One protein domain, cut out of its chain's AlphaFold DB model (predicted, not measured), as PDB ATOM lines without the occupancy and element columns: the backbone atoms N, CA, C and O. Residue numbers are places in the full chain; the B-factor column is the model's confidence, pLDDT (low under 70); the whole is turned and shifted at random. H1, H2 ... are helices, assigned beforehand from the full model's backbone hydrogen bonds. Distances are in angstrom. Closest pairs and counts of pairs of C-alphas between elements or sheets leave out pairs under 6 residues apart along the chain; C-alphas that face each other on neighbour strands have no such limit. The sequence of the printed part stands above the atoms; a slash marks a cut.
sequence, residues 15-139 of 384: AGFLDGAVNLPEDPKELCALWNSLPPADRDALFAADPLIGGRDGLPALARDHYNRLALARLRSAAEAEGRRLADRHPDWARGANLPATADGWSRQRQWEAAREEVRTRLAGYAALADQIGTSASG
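AT A GLANCE: This is residues 15 to 139 of the 384 residues of an uncharacterized protein of Nocardia seriolae (UniProt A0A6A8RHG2). The model is a long helical hairpin, H4 and H5, with a small, loosely gathered head of three shorter helices, H1, H2 and H3, by the beginning of H4. At the far end of the hairpin a long loop turns the chain back, and residues 101 to 107 stick out there. The printed part has 125 residues with five named helices, H1 to H5 in chain order, and no named strand; the class is all helix. The whole is loose, with a radius of gyration of the C-alphas of 20.1 A, and elongated, spanning 62 by 39 by 22 A.

HOW THE PARTS SIT: H1, residues 15 to 18, touches H3, residues 40 to 49; their closest C-alphas, of Leu 18 and Ala 49, are 6.3 A apart. H2, residues 28 to 37, touches no helix. It is close to H3 but not clearly touching, with the C-alphas of Trp 35 and Arg 43 closest at 7.4 A, at a steep tilt of 53 degrees, opposite ways. H3 is close to H4, residues 61 to 89, but not clearly touching, with the C-alphas of Phe 47 and Tyr 67 closest at 7.1 A, at a shallow tilt of 27 degrees, the same way. H4 has a kink of 26 degrees near residue 68. H4 and H5, residues 103 to 133, form a helical hairpin and touch, with the C-alphas of Gly 83 and Val 119 closest at 6.0 A, at a shallow tilt of 29 degrees, opposite ways. H5 is apart from H1, H2 and H3. Every O i to N i+4 pair is within hydrogen-bond range in H2, H3, H4 and H5; H1 is too short for such a pair.

IN THESE COORDINATES: H1 begins at C-alpha 15, (225.490, 380.208, 261.472). H4 measures 40.7 A from first to last C-alpha, beginning at C-alpha 61, (236.872, 360.026, 269.296). H5 measures 44.8 A and ends at C-alpha 133, (246.855, 355.478, 261.509).

THE WHOLE: The two C-alphas farthest apart, of Ser 37 and Ala 101, are 62.4 A apart. The links H3 to H4 and H4 to H5 are long. The printed part has no cut, and no printed residue is under 70 in pLDDT.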
ATOM      1  N   ALA A  15     225.217 378.915 262.096       79.19
ATOM      2  CA  ALA A  15     225.490 380.208 261.472       79.19
ATOM      3  C   ALA A  15     226.268 381.195 262.368       79.19
ATOM      4  O   ALA A  15     227.200 381.806 261.865       79.19
ATOM      5  N   GLY A  16     225.947 381.290 263.667       78.88
ATOM      6  CA  GLY A  16     226.631 382.198 264.600       78.88
ATOM      7  C   GLY A  16     228.072 381.792 264.942       78.88
ATOM      8  O   GLY A  16     228.874 382.623 265.351       78.88
ATOM      9  N   PHE A  17     228.419 380.511 264.791       84.19
ATOM     10  CA  PHE A  17     229.811 380.058 264.892       84.19
ATOM     11  C   PHE A  17     230.549 380.275 263.565       84.19
ATOM     12  O   PHE A  17     231.724 380.625 263.559       84.19
ATOM     13  N   LEU A  18     229.856 380.087 262.434       83.62
ATOM     14  CA  LEU A  18     230.436 380.236 261.095       83.62
ATOM     15  C   LEU A  18     230.738 381.694 260.729       83.62
ATOM     16  O   LEU A  18     231.687 381.947 259.990       83.62
ATOM     17  N   ASP A  19     229.941 382.644 261.217       84.44
ATOM     18  CA  ASP A  19     230.154 384.081 261.009       84.44
ATOM     19  C   ASP A  19     231.062 384.726 262.077       84.44
ATOM     20  O   ASP A  19     231.382 385.913 261.981       84.44
ATOM     21  N   GLY A  20     231.509 383.945 263.069       80.00
ATOM     22  CA  GLY A  20     232.375 384.392 264.159       80.00
ATOM     23  C   GLY A  20     231.674 385.239 265.226       80.00
ATOM     24  O   GLY A  20     232.356 385.817 266.073       80.00
ATOM     25  N   ALA A  21     230.340 385.335 265.219       81.06
ATOM     26  CA  ALA A  21     229.589 386.062 266.242       81.06
ATOM     27  C   ALA A  21     229.616 385.362 267.613       81.06
ATOM     28  O   ALA A  21     229.447 386.011 268.648       81.06
ATOM     29  N   VAL A  22     229.817 384.042 267.627       84.62
ATOM     30  CA  VAL A  22     229.892 383.201 268.824       84.62
ATOM     31  C   VAL A  22     231.109 382.282 268.716       84.62
ATOM     32  O   VAL A  22     231.336 381.660 267.682       84.62
ATOM     33  N   ASN A  23     231.878 382.158 269.799       87.38
ATOM     34  CA  ASN A  23     232.961 381.180 269.881       87.38
ATOM     35  C   ASN A  23     232.412 379.799 270.245       87.38
ATOM     36  O   ASN A  23     231.502 379.685 271.067       87.38
ATOM     37  N   LEU A  24     233.003 378.747 269.677       90.50
ATOM     38  CA  LEU A  24     232.775 377.389 270.168       90.50
ATOM     39  C   LEU A  24     233.172 377.290 271.654       90.50
ATOM     40  O   LEU A  24     234.170 377.911 272.036       90.50
ATOM     41  N   PRO A  25     232.439 376.513 272.474       93.25
ATOM     42  CA  PRO A  25     232.797 376.308 273.872       93.25
ATOM     43  C   PRO A  25     234.233 375.797 274.032       93.25
ATOM     44  O   PRO A  25     234.677 374.931 273.275       93.25
ATOM     45  N   GLU A  26     234.946 376.337 275.021       91.12
ATOM     46  CA  GLU A  26     236.280 375.855 275.408       91.12
ATOM     47  C   GLU A  26     236.210 374.717 276.429       91.12
ATOM     48  O   GLU A  26     237.119 373.890 276.478       91.12
ATOM     49  N   ASP A  27     235.137 374.655 277.228       93.69
ATOM     50  CA  ASP A  27     234.903 373.542 278.143       93.69
ATOM     51  C   ASP A  27     234.583 372.262 277.343       93.69
ATOM     52  O   ASP A  27     233.631 372.250 276.548       93.69
ATOM     53  N   PRO A  28     235.331 371.161 277.548       95.31
ATOM     54  CA  PRO A  28     235.126 369.942 276.774       95.31
ATOM     55  C   PRO A  28     233.735 369.312 276.932       95.31
ATOM     56  O   PRO A  28     233.247 368.671 275.998       95.31
ATOM     57  N   LYS A  29     233.067 369.474 278.085       94.62
ATOM     58  CA  LYS A  29     231.725 368.911 278.316       94.62
ATOM     59  C   LYS A  29     230.675 369.714 277.560       94.62
ATOM     60  O   LYS A  29     229.801 369.123 276.922       94.62
ATOM     61  N   GLU A  30     230.780 371.040 277.582       95.56
ATOM     62  CA  GLU A  30     229.919 371.924 276.792       95.56
ATOM     63  C   GLU A  30     230.094 371.686 275.288       95.56
ATOM     64  O   GLU A  30     229.099 371.568 274.565       95.56
ATOM     65  N   LEU A  31     231.337 371.538 274.814       95.81
ATOM     66  CA  LEU A  31     231.605 371.246 273.406       95.81
ATOM     67  C   LEU A  31     231.060 369.870 272.996       95.81
ATOM     68  O   LEU A  31     230.447 369.757 271.935       95.81
ATOM     69  N   CYS A  32     231.211 368.845 273.842       95.75
ATOM     70  CA  CYS A  32     230.646 367.511 273.613       95.75
ATOM     71  C   CYS A  32     229.115 367.556 273.490       95.75
ATOM     72  O   CYS A  32     228.537 367.009 272.544       95.75
ATOM     73  N   ALA A  33     228.444 368.255 274.413       94.56
ATOM     74  CA  ALA A  33     226.993 368.414 274.399       94.56
ATOM     75  C   ALA A  33     226.511 369.151 273.139       94.56
ATOM     76  O   ALA A  33     225.586 368.684 272.467       94.56
ATOM     77  N   LEU A  34     227.175 370.258 272.783       94.19
ATOM     78  CA  LEU A  34     226.905 370.988 271.548       94.19
ATOM     79  C   LEU A  34     227.074 370.067 270.339       94.19
ATOM     80  O   LEU A  34     226.134 369.898 269.567       94.19
ATOM     81  N   TRP A  35     228.232 369.425 270.199       95.31
ATOM     82  CA  TRP A  35     228.559 368.569 269.063       95.31
ATOM     83  C   TRP A  35     227.530 367.457 268.844       95.31
ATOM     84  O   TRP A  35     227.078 367.222 267.717       95.31
ATOM     85  N   ASN A  36     227.105 366.805 269.926       94.00
ATOM     86  CA  ASN A  36     226.111 365.736 269.886       94.00
ATOM     87  C   ASN A  36     224.712 366.229 269.489       94.00
ATOM     88  O   ASN A  36     223.948 365.455 268.914       94.00
ATOM     89  N   SER A  37     224.399 367.508 269.715       93.94
ATOM     90  CA  SER A  37     223.142 368.127 269.272       93.94
ATOM     91  C   SER A  37     223.116 368.492 267.781       93.94
ATOM     92  O   SER A  37     222.035 368.631 267.208       93.94
ATOM     93  N   LEU A  38     224.284 368.631 267.141       93.25
ATOM     94  CA  LEU A  38     224.383 369.084 265.753       93.25
ATOM     95  C   LEU A  38     224.065 367.970 264.737       93.25
ATOM     96  O   LEU A  38     224.582 366.855 264.862       93.25
ATOM     97  N   PRO A  39     223.292 368.263 263.677       92.38
ATOM     98  CA  PRO A  39     223.194 367.408 262.497       92.38
ATOM     99  C   PRO A  39     224.553 367.210 261.794       92.38
ATOM    100  O   PRO A  39     225.428 368.070 261.891       92.38
ATOM    101  N   PRO A  40     224.735 366.136 261.001       92.88
ATOM    102  CA  PRO A  40     225.973 365.914 260.246       92.88
ATOM    103  C   PRO A  40     226.388 367.090 259.346       92.88
ATOM    104  O   PRO A  40     227.542 367.496 259.380       92.88
ATOM    105  N   ALA A  41     225.444 367.697 258.617       92.38
ATOM    106  CA  ALA A  41     225.730 368.831 257.730       92.38
ATOM    107  C   ALA A  41     226.284 370.059 258.476       92.38
ATOM    108  O   ALA A  41     227.141 370.772 257.961       92.38
ATOM    109  N   ASP A  42     225.823 370.276 259.705       94.19
ATOM    110  CA  ASP A  42     226.269 371.367 260.566       94.19
ATOM    111  C   ASP A  42     227.690 371.118 261.095       94.19
ATOM    112  O   ASP A  42     228.509 372.036 261.145       94.19
ATOM    113  N   ARG A  43     228.025 369.862 261.420       94.88
ATOM    114  CA  ARG A  43     229.393 369.451 261.788       94.88
ATOM    115  C   ARG A  43     230.364 369.615 260.615       94.88
ATOM    116  O   ARG A  43     231.464 370.133 260.799       94.88
ATOM    117  N   ASP A  44     229.935 369.254 259.407       94.94
ATOM    118  CA  ASP A  44     230.721 369.446 258.184       94.94
ATOM    119  C   ASP A  44     230.939 370.929 257.868       94.94
ATOM    120  O   ASP A  44     232.030 371.320 257.449       94.94
ATOM    121  N   ALA A  45     229.932 371.773 258.111       94.06
ATOM    122  CA  ALA A  45     230.058 373.218 257.966       94.06
ATOM    123  C   ALA A  45     231.064 373.804 258.972       94.06
ATOM    124  O   ALA A  45     231.909 374.612 258.585       94.06
ATOM    125  N   LEU A  46     231.033 373.355 260.233       94.31
ATOM    126  CA  LEU A  46     232.034 373.746 261.230       94.31
ATOM    127  C   LEU A  46     233.449 373.326 260.812       94.31
ATOM    128  O   LEU A  46     234.369 374.126 260.924       94.31
ATOM    129  N   PHE A  47     233.630 372.122 260.264       94.38
ATOM    130  CA  PHE A  47     234.924 371.686 259.721       94.38
ATOM    131  C   PHE A  47     235.367 372.470 258.475       94.38
ATOM    132  O   PHE A  47     236.562 372.648 258.228       94.38
ATOM    133  N   ALA A  48     234.428 372.921 257.643       93.44
ATOM    134  CA  ALA A  48     234.751 373.775 256.506       93.44
ATOM    135  C   ALA A  48     235.287 375.144 256.962       93.44
ATOM    136  O   ALA A  48     236.179 375.682 256.306       93.44
ATOM    137  N   ALA A  49     234.776 375.673 258.081       92.75
ATOM    138  CA  ALA A  49     235.232 376.925 258.686       92.75
ATOM    139  C   ALA A  49     236.518 376.764 259.520       92.75
ATOM    140  O   ALA A  49     237.417 377.597 259.419       92.75
ATOM    141  N   ASP A  50     236.629 375.687 260.300       93.81
ATOM    142  CA  ASP A  50     237.794 375.325 261.115       93.81
ATOM    143  C   ASP A  50     238.279 373.910 260.732       93.81
ATOM    144  O   ASP A  50     237.840 372.909 261.311       93.81
ATOM    145  N   PRO A  51     239.201 373.789 259.754       94.06
ATOM    146  CA  PRO A  51     239.752 372.503 259.331       94.06
ATOM    147  C   PRO A  51     240.497 371.715 260.415       94.06
ATOM    148  O   PRO A  51     240.821 370.557 260.166       94.06
ATOM    149  N   LEU A  52     240.788 372.311 261.578       95.31
ATOM    150  CA  LEU A  52     241.444 371.653 262.711       95.31
ATOM    151  C   LEU A  52     240.468 371.337 263.854       95.31
ATOM    152  O   LEU A  52     240.897 370.861 264.905       95.31
ATOM    153  N   ILE A  53     239.157 371.518 263.653       95.81
ATOM    154  CA  ILE A  53     238.143 371.273 264.688       95.81
ATOM    155  C   ILE A  53     238.212 369.860 265.280       95.81
ATOM    156  O   ILE A  53     237.945 369.682 266.465       95.81
ATOM    157  N   GLY A  54     238.631 368.865 264.489       96.25
ATOM    158  CA  GLY A  54     238.810 367.482 264.941       96.25
ATOM    159  C   GLY A  54     239.841 367.320 266.063       96.25
ATOM    160  O   GLY A  54     239.800 366.320 266.777       96.25
ATOM    161  N   GLY A  55     240.748 368.284 266.243       95.38
ATOM    162  CA  GLY A  55     241.730 368.302 267.324       95.38
ATOM    163  C   GLY A  55     241.206 368.893 268.634       95.38
ATOM    164  O   GLY A  55     241.927 368.852 269.628       95.38
ATOM    165  N   ARG A  56     239.984 369.446 268.667       96.12
ATOM    166  CA  ARG A  56     239.437 370.079 269.873       96.12
ATOM    167  C   ARG A  56     239.050 369.060 270.936       96.12
ATOM    168  O   ARG A  56     238.411 368.040 270.659       96.12
ATOM    169  N   ASP A  57     239.377 369.402 272.176       96.50
ATOM    170  CA  ASP A  57     238.992 368.609 273.329       96.50
ATOM    171  C   ASP A  57     237.495 368.704 273.612       96.50
ATOM    172  O   ASP A  57     236.931 369.790 273.621       96.50
ATOM    173  N   GLY A  58     236.841 367.552 273.792       94.56
ATOM    174  CA  GLY A  58     235.380 367.458 273.902       94.56
ATOM    175  C   GLY A  58     234.670 366.936 272.648       94.56
ATOM    176  O   GLY A  58     233.473 366.670 272.702       94.56
ATOM    177  N   LEU A  59     235.364 366.716 271.524       97.25
ATOM    178  CA  LEU A  59     234.784 365.967 270.400       97.25
ATOM    179  C   LEU A  59     234.900 364.452 270.630       97.25
ATOM    180  O   LEU A  59     236.005 363.995 270.948       97.25
ATOM    181  N   PRO A  60     233.831 363.662 270.385       97.50
ATOM    182  CA  PRO A  60     233.899 362.202 270.418       97.50
ATOM    183  C   PRO A  60     235.011 361.653 269.518       97.50
ATOM    184  O   PRO A  60     235.215 362.140 268.405       97.50
ATOM    185  N   ALA A  61     235.698 360.600 269.948       98.00
ATOM    186  CA  ALA A  61     236.872 360.026 269.296       98.00
ATOM    187  C   ALA A  61     236.629 359.630 267.829       98.00
ATOM    188  O   ALA A  61     237.502 359.821 266.986       98.00
ATOM    189  N   LEU A  62     235.432 359.131 267.494       97.00
ATOM    190  CA  LEU A  62     235.065 358.824 266.103       97.00
ATOM    191  C   LEU A  62     234.898 360.085 265.243       97.00
ATOM    192  O   LEU A  62     235.224 360.069 264.058       97.00
ATOM    193  N   ALA A  63     234.410 361.179 265.831       97.56
ATOM    194  CA  ALA A  63     234.346 362.467 265.152       97.56
ATOM    195  C   ALA A  63     235.751 363.055 264.972       97.56
ATOM    196  O   ALA A  63     236.080 363.501 263.873       97.56
ATOM    197  N   ARG A  64     236.600 362.985 266.012       98.25
ATOM    198  CA  ARG A  64     238.012 363.376 265.911       98.25
ATOM    199  C   ARG A  64     238.710 362.617 264.787       98.25
ATOM    200  O   ARG A  64     239.287 363.256 263.915       98.25
ATOM    201  N   ASP A  65     238.583 361.288 264.737       98.19
ATOM    202  CA  ASP A  65     239.191 360.465 263.682       98.19
ATOM    203  C   ASP A  65     238.760 360.914 262.284       98.19
ATOM    204  O   ASP A  65     239.607 361.159 261.422       98.19
ATOM    205  N   HIS A  66     237.453 361.084 262.069       97.19
ATOM    206  CA  HIS A  66     236.921 361.500 260.778       97.19
ATOM    207  C   HIS A  66     237.506 362.844 260.319       97.19
ATOM    208  O   HIS A  66     238.101 362.928 259.241       97.19
ATOM    209  N   TYR A  67     237.382 363.888 261.143       98.12
ATOM    210  CA  TYR A  67     237.797 365.233 260.748       98.12
ATOM    211  C   TYR A  67     239.316 365.410 260.756       98.12
ATOM    212  O   TYR A  67     239.843 366.081 259.870       98.12
ATOM    213  N   ASN A  68     240.053 364.749 261.652       98.31
ATOM    214  CA  ASN A  68     241.515 364.810 261.648       98.31
ATOM    215  C   ASN A  68     242.129 364.079 260.454       98.31
ATOM    216  O   ASN A  68     243.175 364.497 259.966       98.31
ATOM    217  N   ARG A  69     241.503 363.017 259.926       97.75
ATOM    218  CA  ARG A  69     241.975 362.384 258.678       97.75
ATOM    219  C   ARG A  69     241.833 363.328 257.486       97.75
ATOM    220  O   ARG A  69     242.742 363.416 256.660       97.75
ATOM    221  N   LEU A  70     240.725 364.069 257.418       97.50
ATOM    222  CA  LEU A  70     240.527 365.110 256.407       97.50
ATOM    223  C   LEU A  70     241.511 366.276 256.605       97.50
ATOM    224  O   LEU A  70     242.089 366.767 255.631       97.50
ATOM    225  N   ALA A  71     241.748 366.687 257.854       98.31
ATOM    226  CA  ALA A  71     242.726 367.709 258.210       98.31
ATOM    227  C   ALA A  71     244.148 367.295 257.808       98.31
ATOM    228  O   ALA A  71     244.837 368.055 257.135       98.31
ATOM    229  N   LEU A  72     244.565 366.065 258.118       98.19
ATOM    230  CA  LEU A  72     245.875 365.521 257.759       98.19
ATOM    231  C   LEU A  72     246.111 365.560 256.243       98.19
ATOM    232  O   LEU A  72     247.191 365.946 255.798       98.19
ATOM    233  N   ALA A  73     245.105 365.211 255.435       97.56
ATOM    234  CA  ALA A  73     245.206 365.323 253.980       97.56
ATOM    235  C   ALA A  73     245.436 366.781 253.534       97.56
ATOM    236  O   ALA A  73     246.325 367.045 252.721       97.56
ATOM    237  N   ARG A  74     244.692 367.736 254.111       97.62
ATOM    238  CA  ARG A  74     244.855 369.174 253.832       97.62
ATOM    239  C   ARG A  74     246.229 369.692 254.255       97.62
ATOM    240  O   ARG A  74     246.882 370.366 253.463       97.62
ATOM    241  N   LEU A  75     246.683 369.343 255.458       98.25
ATOM    242  CA  LEU A  75     247.984 369.732 256.006       98.25
ATOM    243  C   LEU A  75     249.137 369.226 255.136       98.25
ATOM    244  O   LEU A  75     250.053 369.985 254.824       98.25
ATOM    245  N   ARG A  76     249.060 367.975 254.660       98.06
ATOM    246  CA  ARG A  76     250.036 367.418 253.711       98.06
ATOM    247  C   ARG A  76     250.077 368.214 252.413       98.06
ATOM    248  O   ARG A  76     251.147 368.663 252.015       98.06
ATOM    249  N   SER A  77     248.926 368.450 251.781       98.19
ATOM    250  CA  SER A  77     248.867 369.235 250.542       98.19
ATOM    251  C   SER A  77     249.367 370.673 250.728       98.19
ATOM    252  O   SER A  77     250.045 371.207 249.846       98.19
ATOM    253  N   ALA A  78     249.069 371.298 251.870       97.75
ATOM    254  CA  ALA A  78     249.539 372.638 252.206       97.75
ATOM    255  C   ALA A  78     251.065 372.680 252.381       97.75
ATOM    256  O   ALA A  78     251.723 373.508 251.749       97.75
ATOM    257  N   ALA A  79     251.634 371.749 253.151       97.62
ATOM    258  CA  ALA A  79     253.076 371.646 253.358       97.62
ATOM    259  C   ALA A  79     253.827 371.317 252.051       97.62
ATOM    260  O   ALA A  79     254.874 371.897 251.772       97.62
ATOM    261  N   GLU A  80     253.273 370.466 251.181       98.06
ATOM    262  CA  GLU A  80     253.841 370.209 249.849       98.06
ATOM    263  C   GLU A  80     253.856 371.473 248.977       98.06
ATOM    264  O   GLU A  80     254.846 371.762 248.299       98.06
ATOM    265  N   ALA A  81     252.763 372.244 248.983       98.12
ATOM    266  CA  ALA A  81     252.685 373.503 248.250       98.12
ATOM    267  C   ALA A  81     253.666 374.546 248.800       98.12
ATOM    268  O   ALA A  81     254.303 375.261 248.025       98.12
ATOM    269  N   GLU A  82     253.822 374.620 250.119       97.19
ATOM    270  CA  GLU A  82     254.810 375.472 250.775       97.19
ATOM    271  C   GLU A  82     256.242 375.087 250.390       97.19
ATOM    272  O   GLU A  82     257.028 375.954 250.006       97.19
ATOM    273  N   GLY A  83     256.560 373.789 250.394       96.19
ATOM    274  CA  GLY A  83     257.859 373.272 249.968       96.19
ATOM    275  C   GLY A  83     258.194 373.639 248.520       96.19
ATOM    276  O   GLY A  83     259.318 374.062 248.240       96.19
ATOM    277  N   ARG A  84     257.209 373.560 247.610       96.06
ATOM    278  CA  ARG A  84     257.361 374.024 246.218       96.06
ATOM    279  C   ARG A  84     257.630 375.528 246.147       96.06
ATOM    280  O   ARG A  84     258.630 375.928 245.565       96.06
ATOM    281  N   ARG A  85     256.827 376.356 246.830       96.38
ATOM    282  CA  ARG A  85     257.036 377.820 246.881       96.38
ATOM    283  C   ARG A  85     258.408 378.191 247.444       96.38
ATOM    284  O   ARG A  85     259.039 379.128 246.963       96.38
ATOM    285  N   LEU A  86     258.877 377.484 248.472       95.19
ATOM    286  CA  LEU A  86     260.220 377.659 249.021       95.19
ATOM    287  C   LEU A  86     261.291 377.367 247.970       95.19
ATOM    288  O   LEU A  86     262.193 378.184 247.806       95.19
ATOM    289  N   ALA A  87     261.182 376.250 247.250       91.50
ATOM    290  CA  ALA A  87     262.125 375.895 246.191       91.50
ATOM    291  C   ALA A  87     262.115 376.909 245.030       91.50
ATOM    292  O   ALA A  87     263.182 377.318 244.577       91.50
ATOM    293  N   ASP A  88     260.934 377.375 244.613       94.12
ATOM    294  CA  ASP A  88     260.765 378.315 243.497       94.12
ATOM    295  C   ASP A  88     261.319 379.720 243.793       94.12
ATOM    296  O   ASP A  88     261.689 380.442 242.870       94.12
ATOM    297  N   ARG A  89     261.420 380.116 245.074       92.88
ATOM    298  CA  ARG A  89     262.032 381.400 245.474       92.88
ATOM    299  C   ARG A  89     263.531 381.473 245.175       92.88
ATOM    300  O   ARG A  89     264.019 382.548 244.844       92.88
ATOM    301  N   HIS A  90     264.243 380.355 245.308       90.94
ATOM    302  CA  HIS A  90     265.694 380.270 245.115       90.94
ATOM    303  C   HIS A  90     266.076 378.953 244.410       90.94
ATOM    304  O   HIS A  90     266.643 378.043 245.029       90.94
ATOM    305  N   PRO A  91     265.749 378.807 243.109       90.31
ATOM    306  CA  PRO A  91     265.988 377.570 242.367       90.31
ATOM    307  C   PRO A  91     267.483 377.289 242.160       90.31
ATOM    308  O   PRO A  91     267.884 376.141 241.973       90.31
ATOM    309  N   ASP A  92     268.311 378.328 242.171       90.50
ATOM    310  CA  ASP A  92     269.766 378.256 242.142       90.50
ATOM    311  C   ASP A  92     270.342 377.725 243.458       90.50
ATOM    312  O   ASP A  92     271.070 376.730 243.419       90.50
ATOM    313  N   TRP A  93     269.937 378.272 244.610       91.06
ATOM    314  CA  TRP A  93     270.355 377.751 245.921       91.06
ATOM    315  C   TRP A  93     269.931 376.292 246.106       91.06
ATOM    316  O   TRP A  93     270.703 375.481 246.611       91.06
ATOM    317  N   ALA A  94     268.754 375.905 245.603       84.69
ATOM    318  CA  ALA A  94     268.289 374.515 245.635       84.69
ATOM    319  C   ALA A  94     269.175 373.532 244.858       84.69
ATOM    320  O   ALA A  94     269.160 372.344 245.171       84.69
ATOM    321  N   ARG A  95     269.949 374.016 243.878       87.25
ATOM    322  CA  ARG A  95     270.923 373.233 243.102       87.25
ATOM    323  C   ARG A  95     272.371 373.448 243.556       87.25
ATOM    324  O   ARG A  95     273.278 372.952 242.895       87.25
ATOM    325  N   GLY A  96     272.603 374.199 244.635       84.88
ATOM    326  CA  GLY A  96     273.949 374.573 245.082       84.88
ATOM    327  C   GLY A  96     274.662 375.564 244.150       84.88
ATOM    328  O   GLY A  96     275.888 375.620 244.139       84.88
ATOM    329  N   ALA A  97     273.912 376.326 243.350       89.06
ATOM    330  CA  ALA A  97     274.426 377.331 242.421       89.06
ATOM    331  C   ALA A  97     274.189 378.758 242.945       89.06
ATOM    332  O   ALA A  97     273.312 378.980 243.777       89.06
ATOM    333  N   ASN A  98     274.958 379.729 242.430       86.94
ATOM    334  CA  ASN A  98     274.880 381.153 242.801       86.94
ATOM    335  C   ASN A  98     274.869 381.388 244.322       86.94
ATOM    336  O   ASN A  98     274.066 382.164 244.853       86.94
ATOM    337  N   LEU A  99     275.756 380.681 245.029       86.62
ATOM    338  CA  LEU A  99     275.871 380.811 246.475       86.62
ATOM    339  C   LEU A  99     276.247 382.253 246.862       86.62
ATOM    340  O   LEU A  99     276.978 382.920 246.122       86.62
ATOM    341  N   PRO A 100     275.750 382.762 248.001       91.38
ATOM    342  CA  PRO A 100     275.962 384.146 248.387       91.38
ATOM    343  C   PRO A 100     277.438 384.507 248.590       91.38
ATOM    344  O   PRO A 100     278.226 383.724 249.109       91.38
ATOM    345  N   ALA A 101     277.802 385.747 248.254       91.69
ATOM    346  CA  ALA A 101     279.149 386.280 248.484       91.69
ATOM    347  C   ALA A 101     279.271 387.118 249.775       91.69
ATOM    348  O   ALA A 101     280.378 387.437 250.200       91.69
ATOM    349  N   THR A 102     278.150 387.494 250.402       94.69
ATOM    350  CA  THR A 102     278.115 388.370 251.587       94.69
ATOM    351  C   THR A 102     277.590 387.640 252.817       94.69
ATOM    352  O   THR A 102     276.784 386.714 252.702       94.69
ATOM    353  N   ALA A 103     277.997 388.084 254.010       93.06
ATOM    354  CA  ALA A 103     277.530 387.520 255.280       93.06
ATOM    355  C   ALA A 103     275.993 387.553 255.418       93.06
ATOM    356  O   ALA A 103     275.386 386.569 255.852       93.06
ATOM    357  N   ASP A 104     275.352 388.642 254.984       94.31
ATOM    358  CA  ASP A 104     273.888 388.764 254.971       94.31
ATOM    359  C   ASP A 104     273.241 387.764 254.013       94.31
ATOM    360  O   ASP A 104     272.213 387.163 254.325       94.31
ATOM    361  N   GLY A 105     273.849 387.562 252.842       93.25
ATOM    362  CA  GLY A 105     273.384 386.581 251.872       93.25
ATOM    363  C   GLY A 105     273.467 385.154 252.415       93.25
ATOM    364  O   GLY A 105     272.483 384.424 252.335       93.25
ATOM    365  N   TRP A 106     274.584 384.792 253.053       92.75
ATOM    366  CA  TRP A 106     274.738 383.505 253.737       92.75
ATOM    367  C   TRP A 106     273.714 383.313 254.857       92.75
ATOM    368  O   TRP A 106     273.176 382.223 255.030       92.75
ATOM    369  N   SER A 107     273.408 384.370 255.612       94.69
ATOM    370  CA  SER A 107     272.394 384.315 256.669       94.69
ATOM    371  C   SER A 107     270.992 384.067 256.104       94.69
ATOM    372  O   SER A 107     270.271 383.221 256.631       94.69
ATOM    373  N   ARG A 108     270.628 384.728 254.995       93.62
ATOM    374  CA  ARG A 108     269.359 384.476 254.287       93.62
ATOM    375  C   ARG A 108     269.279 383.064 253.713       93.62
ATOM    376  O   ARG A 108     268.233 382.432 253.830       93.62
ATOM    377  N   GLN A 109     270.368 382.557 253.136       94.25
ATOM    378  CA  GLN A 109     270.410 381.185 252.637       94.25
ATOM    379  C   GLN A 109     270.188 380.179 253.770       94.25
ATOM    380  O   GLN A 109     269.342 379.302 253.629       94.25
ATOM    381  N   ARG A 110     270.867 380.337 254.915       94.06
ATOM    382  CA  ARG A 110     270.661 379.457 256.078       94.06
ATOM    383  C   ARG A 110     269.218 379.476 256.580       94.06
ATOM    384  O   ARG A 110     268.677 378.425 256.896       94.06
ATOM    385  N   GLN A 111     268.579 380.647 256.636       95.06
ATOM    386  CA  GLN A 111     267.160 380.755 257.009       95.06
ATOM    387  C   GLN A 111     266.250 380.044 256.001       95.06
ATOM    388  O   GLN A 111     265.309 379.357 256.390       95.06
ATOM    389  N   TRP A 112     266.541 380.177 254.706       95.25
ATOM    390  CA  TRP A 112     265.806 379.486 253.652       95.25
ATOM    391  C   TRP A 112     266.001 377.961 253.704       95.25
ATOM    392  O   TRP A 112     265.028 377.221 253.564       95.25
ATOM    393  N   GLU A 113     267.221 377.481 253.956       94.81
ATOM    394  CA  GLU A 113     267.521 376.057 254.161       94.81
ATOM    395  C   GLU A 113     266.812 375.508 255.400       94.81
ATOM    396  O   GLU A 113     266.187 374.452 255.315       94.81
ATOM    397  N   ALA A 114     266.829 376.245 256.515       95.38
ATOM    398  CA  ALA A 114     266.118 375.877 257.737       95.38
ATOM    399  C   ALA A 114     264.602 375.774 257.505       95.38
ATOM    400  O   ALA A 114     263.996 374.777 257.883       95.38
ATOM    401  N   ALA A 115     264.001 376.742 256.802       95.81
ATOM    402  CA  ALA A 115     262.585 376.681 256.440       95.81
ATOM    403  C   ALA A 115     262.273 375.467 255.547       95.81
ATOM    404  O   ALA A 115     261.257 374.799 255.723       95.81
ATOM    405  N   ARG A 116     263.152 375.129 254.593       95.62
ATOM    406  CA  ARG A 116     262.992 373.916 253.774       95.62
ATOM    407  C   ARG A 116     263.106 372.635 254.590       95.62
ATOM    408  O   ARG A 116     262.365 371.694 254.309       95.62
ATOM    409  N   GLU A 117     264.019 372.588 255.556       95.12
ATOM    410  CA  GLU A 117     264.131 371.466 256.485       95.12
ATOM    411  C   GLU A 117     262.853 371.304 257.298       95.12
ATOM    412  O   GLU A 117     262.289 370.219 257.316       95.12
ATOM    413  N   GLU A 118     262.337 372.390 257.867       94.44
ATOM    414  CA  GLU A 118     261.112 372.385 258.664       94.44
ATOM    415  C   GLU A 118     259.912 371.836 257.876       94.44
ATOM    416  O   GLU A 118     259.202 370.948 258.357       94.44
ATOM    417  N   VAL A 119     259.709 372.284 256.629       96.69
ATOM    418  CA  VAL A 119     258.664 371.715 255.758       96.69
ATOM    419  C   VAL A 119     258.895 370.222 255.513       96.69
ATOM    420  O   VAL A 119     257.947 369.437 255.561       96.69
ATOM    421  N   ARG A 120     260.142 369.806 255.263       96.50
ATOM    422  CA  ARG A 120     260.475 368.398 255.015       96.50
ATOM    423  C   ARG A 120     260.209 367.530 256.243       96.50
ATOM    424  O   ARG A 120     259.631 366.455 256.101       96.50
ATOM    425  N   THR A 121     260.577 368.002 257.431       95.44
ATOM    426  CA  THR A 121     260.313 367.326 258.704       95.44
ATOM    427  C   THR A 121     258.814 367.203 258.958       95.44
ATOM    428  O   THR A 121     258.358 366.108 259.286       95.44
ATOM    429  N   ARG A 122     258.023 368.264 258.733       96.06
ATOM    430  CA  ARG A 122     256.554 368.199 258.857       96.06
ATOM    431  C   ARG A 122     255.939 367.201 257.882       96.06
ATOM    432  O   ARG A 122     255.139 366.368 258.295       96.06
ATOM    433  N   LEU A 123     256.351 367.216 256.611       97.94
ATOM    434  CA  LEU A 123     255.883 366.245 255.614       97.94
ATOM    435  C   LEU A 123     256.218 364.803 256.000       97.94
ATOM    436  O   LEU A 123     255.359 363.929 255.890       97.94
ATOM    437  N   ALA A 124     257.436 364.558 256.487       98.06
ATOM    438  CA  ALA A 124     257.835 363.247 256.988       98.06
ATOM    439  C   ALA A 124     257.015 362.836 258.223       98.06
ATOM    440  O   ALA A 124     256.608 361.681 258.327       98.06
ATOM    441  N   GLY A 125     256.718 363.772 259.131       97.94
ATOM    442  CA  GLY A 125     255.869 363.530 260.298       97.94
ATOM    443  C   GLY A 125     254.438 363.166 259.905       97.94
ATOM    444  O   GLY A 125     253.900 362.170 260.376       97.94
ATOM    445  N   TYR A 126     253.841 363.907 258.971       98.56
ATOM    446  CA  TYR A 126     252.513 363.597 258.440       98.56
ATOM    447  C   TYR A 126     252.463 362.268 257.681       98.56
ATOM    448  O   TYR A 126     251.444 361.580 257.732       98.56
ATOM    449  N   ALA A 127     253.540 361.892 256.984       98.25
ATOM    450  CA  ALA A 127     253.655 360.579 256.358       98.25
ATOM    451  C   ALA A 127     253.719 359.465 257.415       98.25
ATOM    452  O   ALA A 127     252.913 358.542 257.361       98.25
ATOM    453  N   ALA A 128     254.580 359.605 258.429       98.00
ATOM    454  CA  ALA A 128     254.676 358.649 259.533       98.00
ATOM    455  C   ALA A 128     253.341 358.498 260.283       98.00
ATOM    456  O   ALA A 128     252.918 357.385 260.594       98.00
ATOM    457  N   LEU A 129     252.635 359.607 260.522       98.00
ATOM    458  CA  LEU A 129     251.307 359.606 261.132       98.00
ATOM    459  C   LEU A 129     250.272 358.888 260.250       98.00
ATOM    460  O   LEU A 129     249.494 358.084 260.761       98.00
ATOM    461  N   ALA A 130     250.278 359.137 258.936       97.44
ATOM    462  CA  ALA A 130     249.394 358.466 257.982       97.44
ATOM    463  C   ALA A 130     249.642 356.946 257.928       97.44
ATOM    464  O   ALA A 130     248.688 356.164 257.927       97.44
ATOM    465  N   ASP A 131     250.908 356.529 257.948       96.94
ATOM    466  CA  ASP A 131     251.295 355.118 257.965       96.94
ATOM    467  C   ASP A 131     250.844 354.435 259.263       96.94
ATOM    468  O   ASP A 131     250.303 353.327 259.238       96.94
ATOM    469  N   GLN A 132     251.007 355.109 260.407       97.06
ATOM    470  CA  GLN A 132     250.583 354.566 261.695       97.06
ATOM    471  C   GLN A 132     249.067 354.541 261.870       97.06
ATOM    472  O   GLN A 132     248.559 353.605 262.486       97.06
ATOM    473  N   ILE A 133     248.314 355.516 261.362       95.62
ATOM    474  CA  ILE A 133     246.855 355.478 261.509       95.62
ATOM    475  C   ILE A 133     246.210 354.440 260.576       95.62
ATOM    476  O   ILE A 133     245.176 353.859 260.917       95.62
ATOM    477  N   GLY A 134     246.833 354.161 259.427       91.62
ATOM    478  CA  GLY A 134     246.359 353.167 258.472       91.62
ATOM    479  C   GLY A 134     244.949 353.463 257.950       91.62
ATOM    480  O   GLY A 134     244.498 354.612 257.892       91.62
ATOM    481  N   THR A 135     244.226 352.414 257.560       85.56
ATOM    482  CA  THR A 135     242.836 352.531 257.095       85.56
ATOM    483  C   THR A 135     241.862 352.483 258.274       85.56
ATOM    484  O   THR A 135     242.228 352.114 259.388       85.56
ATOM    485  N   SER A 136     240.583 352.793 258.046       74.75
ATOM    486  CA  SER A 136     239.551 352.660 259.087       74.75
ATOM    487  C   SER A 136     239.409 351.224 259.624       74.75
ATOM    488  O   SER A 136     238.938 351.030 260.739       74.75
ATOM    489  N   ALA A 137     239.861 350.210 258.874       78.88
ATOM    490  CA  ALA A 137     239.879 348.816 259.321       78.88
ATOM    491  C   ALA A 137     241.015 348.497 260.314       78.88
ATOM    492  O   ALA A 137     241.000 347.437 260.931       78.88
ATOM    493  N   SER A 138     241.990 349.396 260.502       82.75
ATOM    494  CA  SER A 138     243.129 349.179 261.403       82.75
ATOM    495  C   SER A 138     242.761 349.230 262.894       82.75
ATOM    496  O   SER A 138     243.601 348.891 263.726       82.75
ATOM    497  N   GLY A 139     241.540 349.657 263.249       88.81
ATOM    498  CA  GLY A 139     241.108 349.805 264.647       88.81
ATOM    499  C   GLY A 139     241.832 350.933 265.397       88.81
ATOM    500  O   GLY A 139     241.931 350.895 266.624       88.81
TER     501      GLY A 139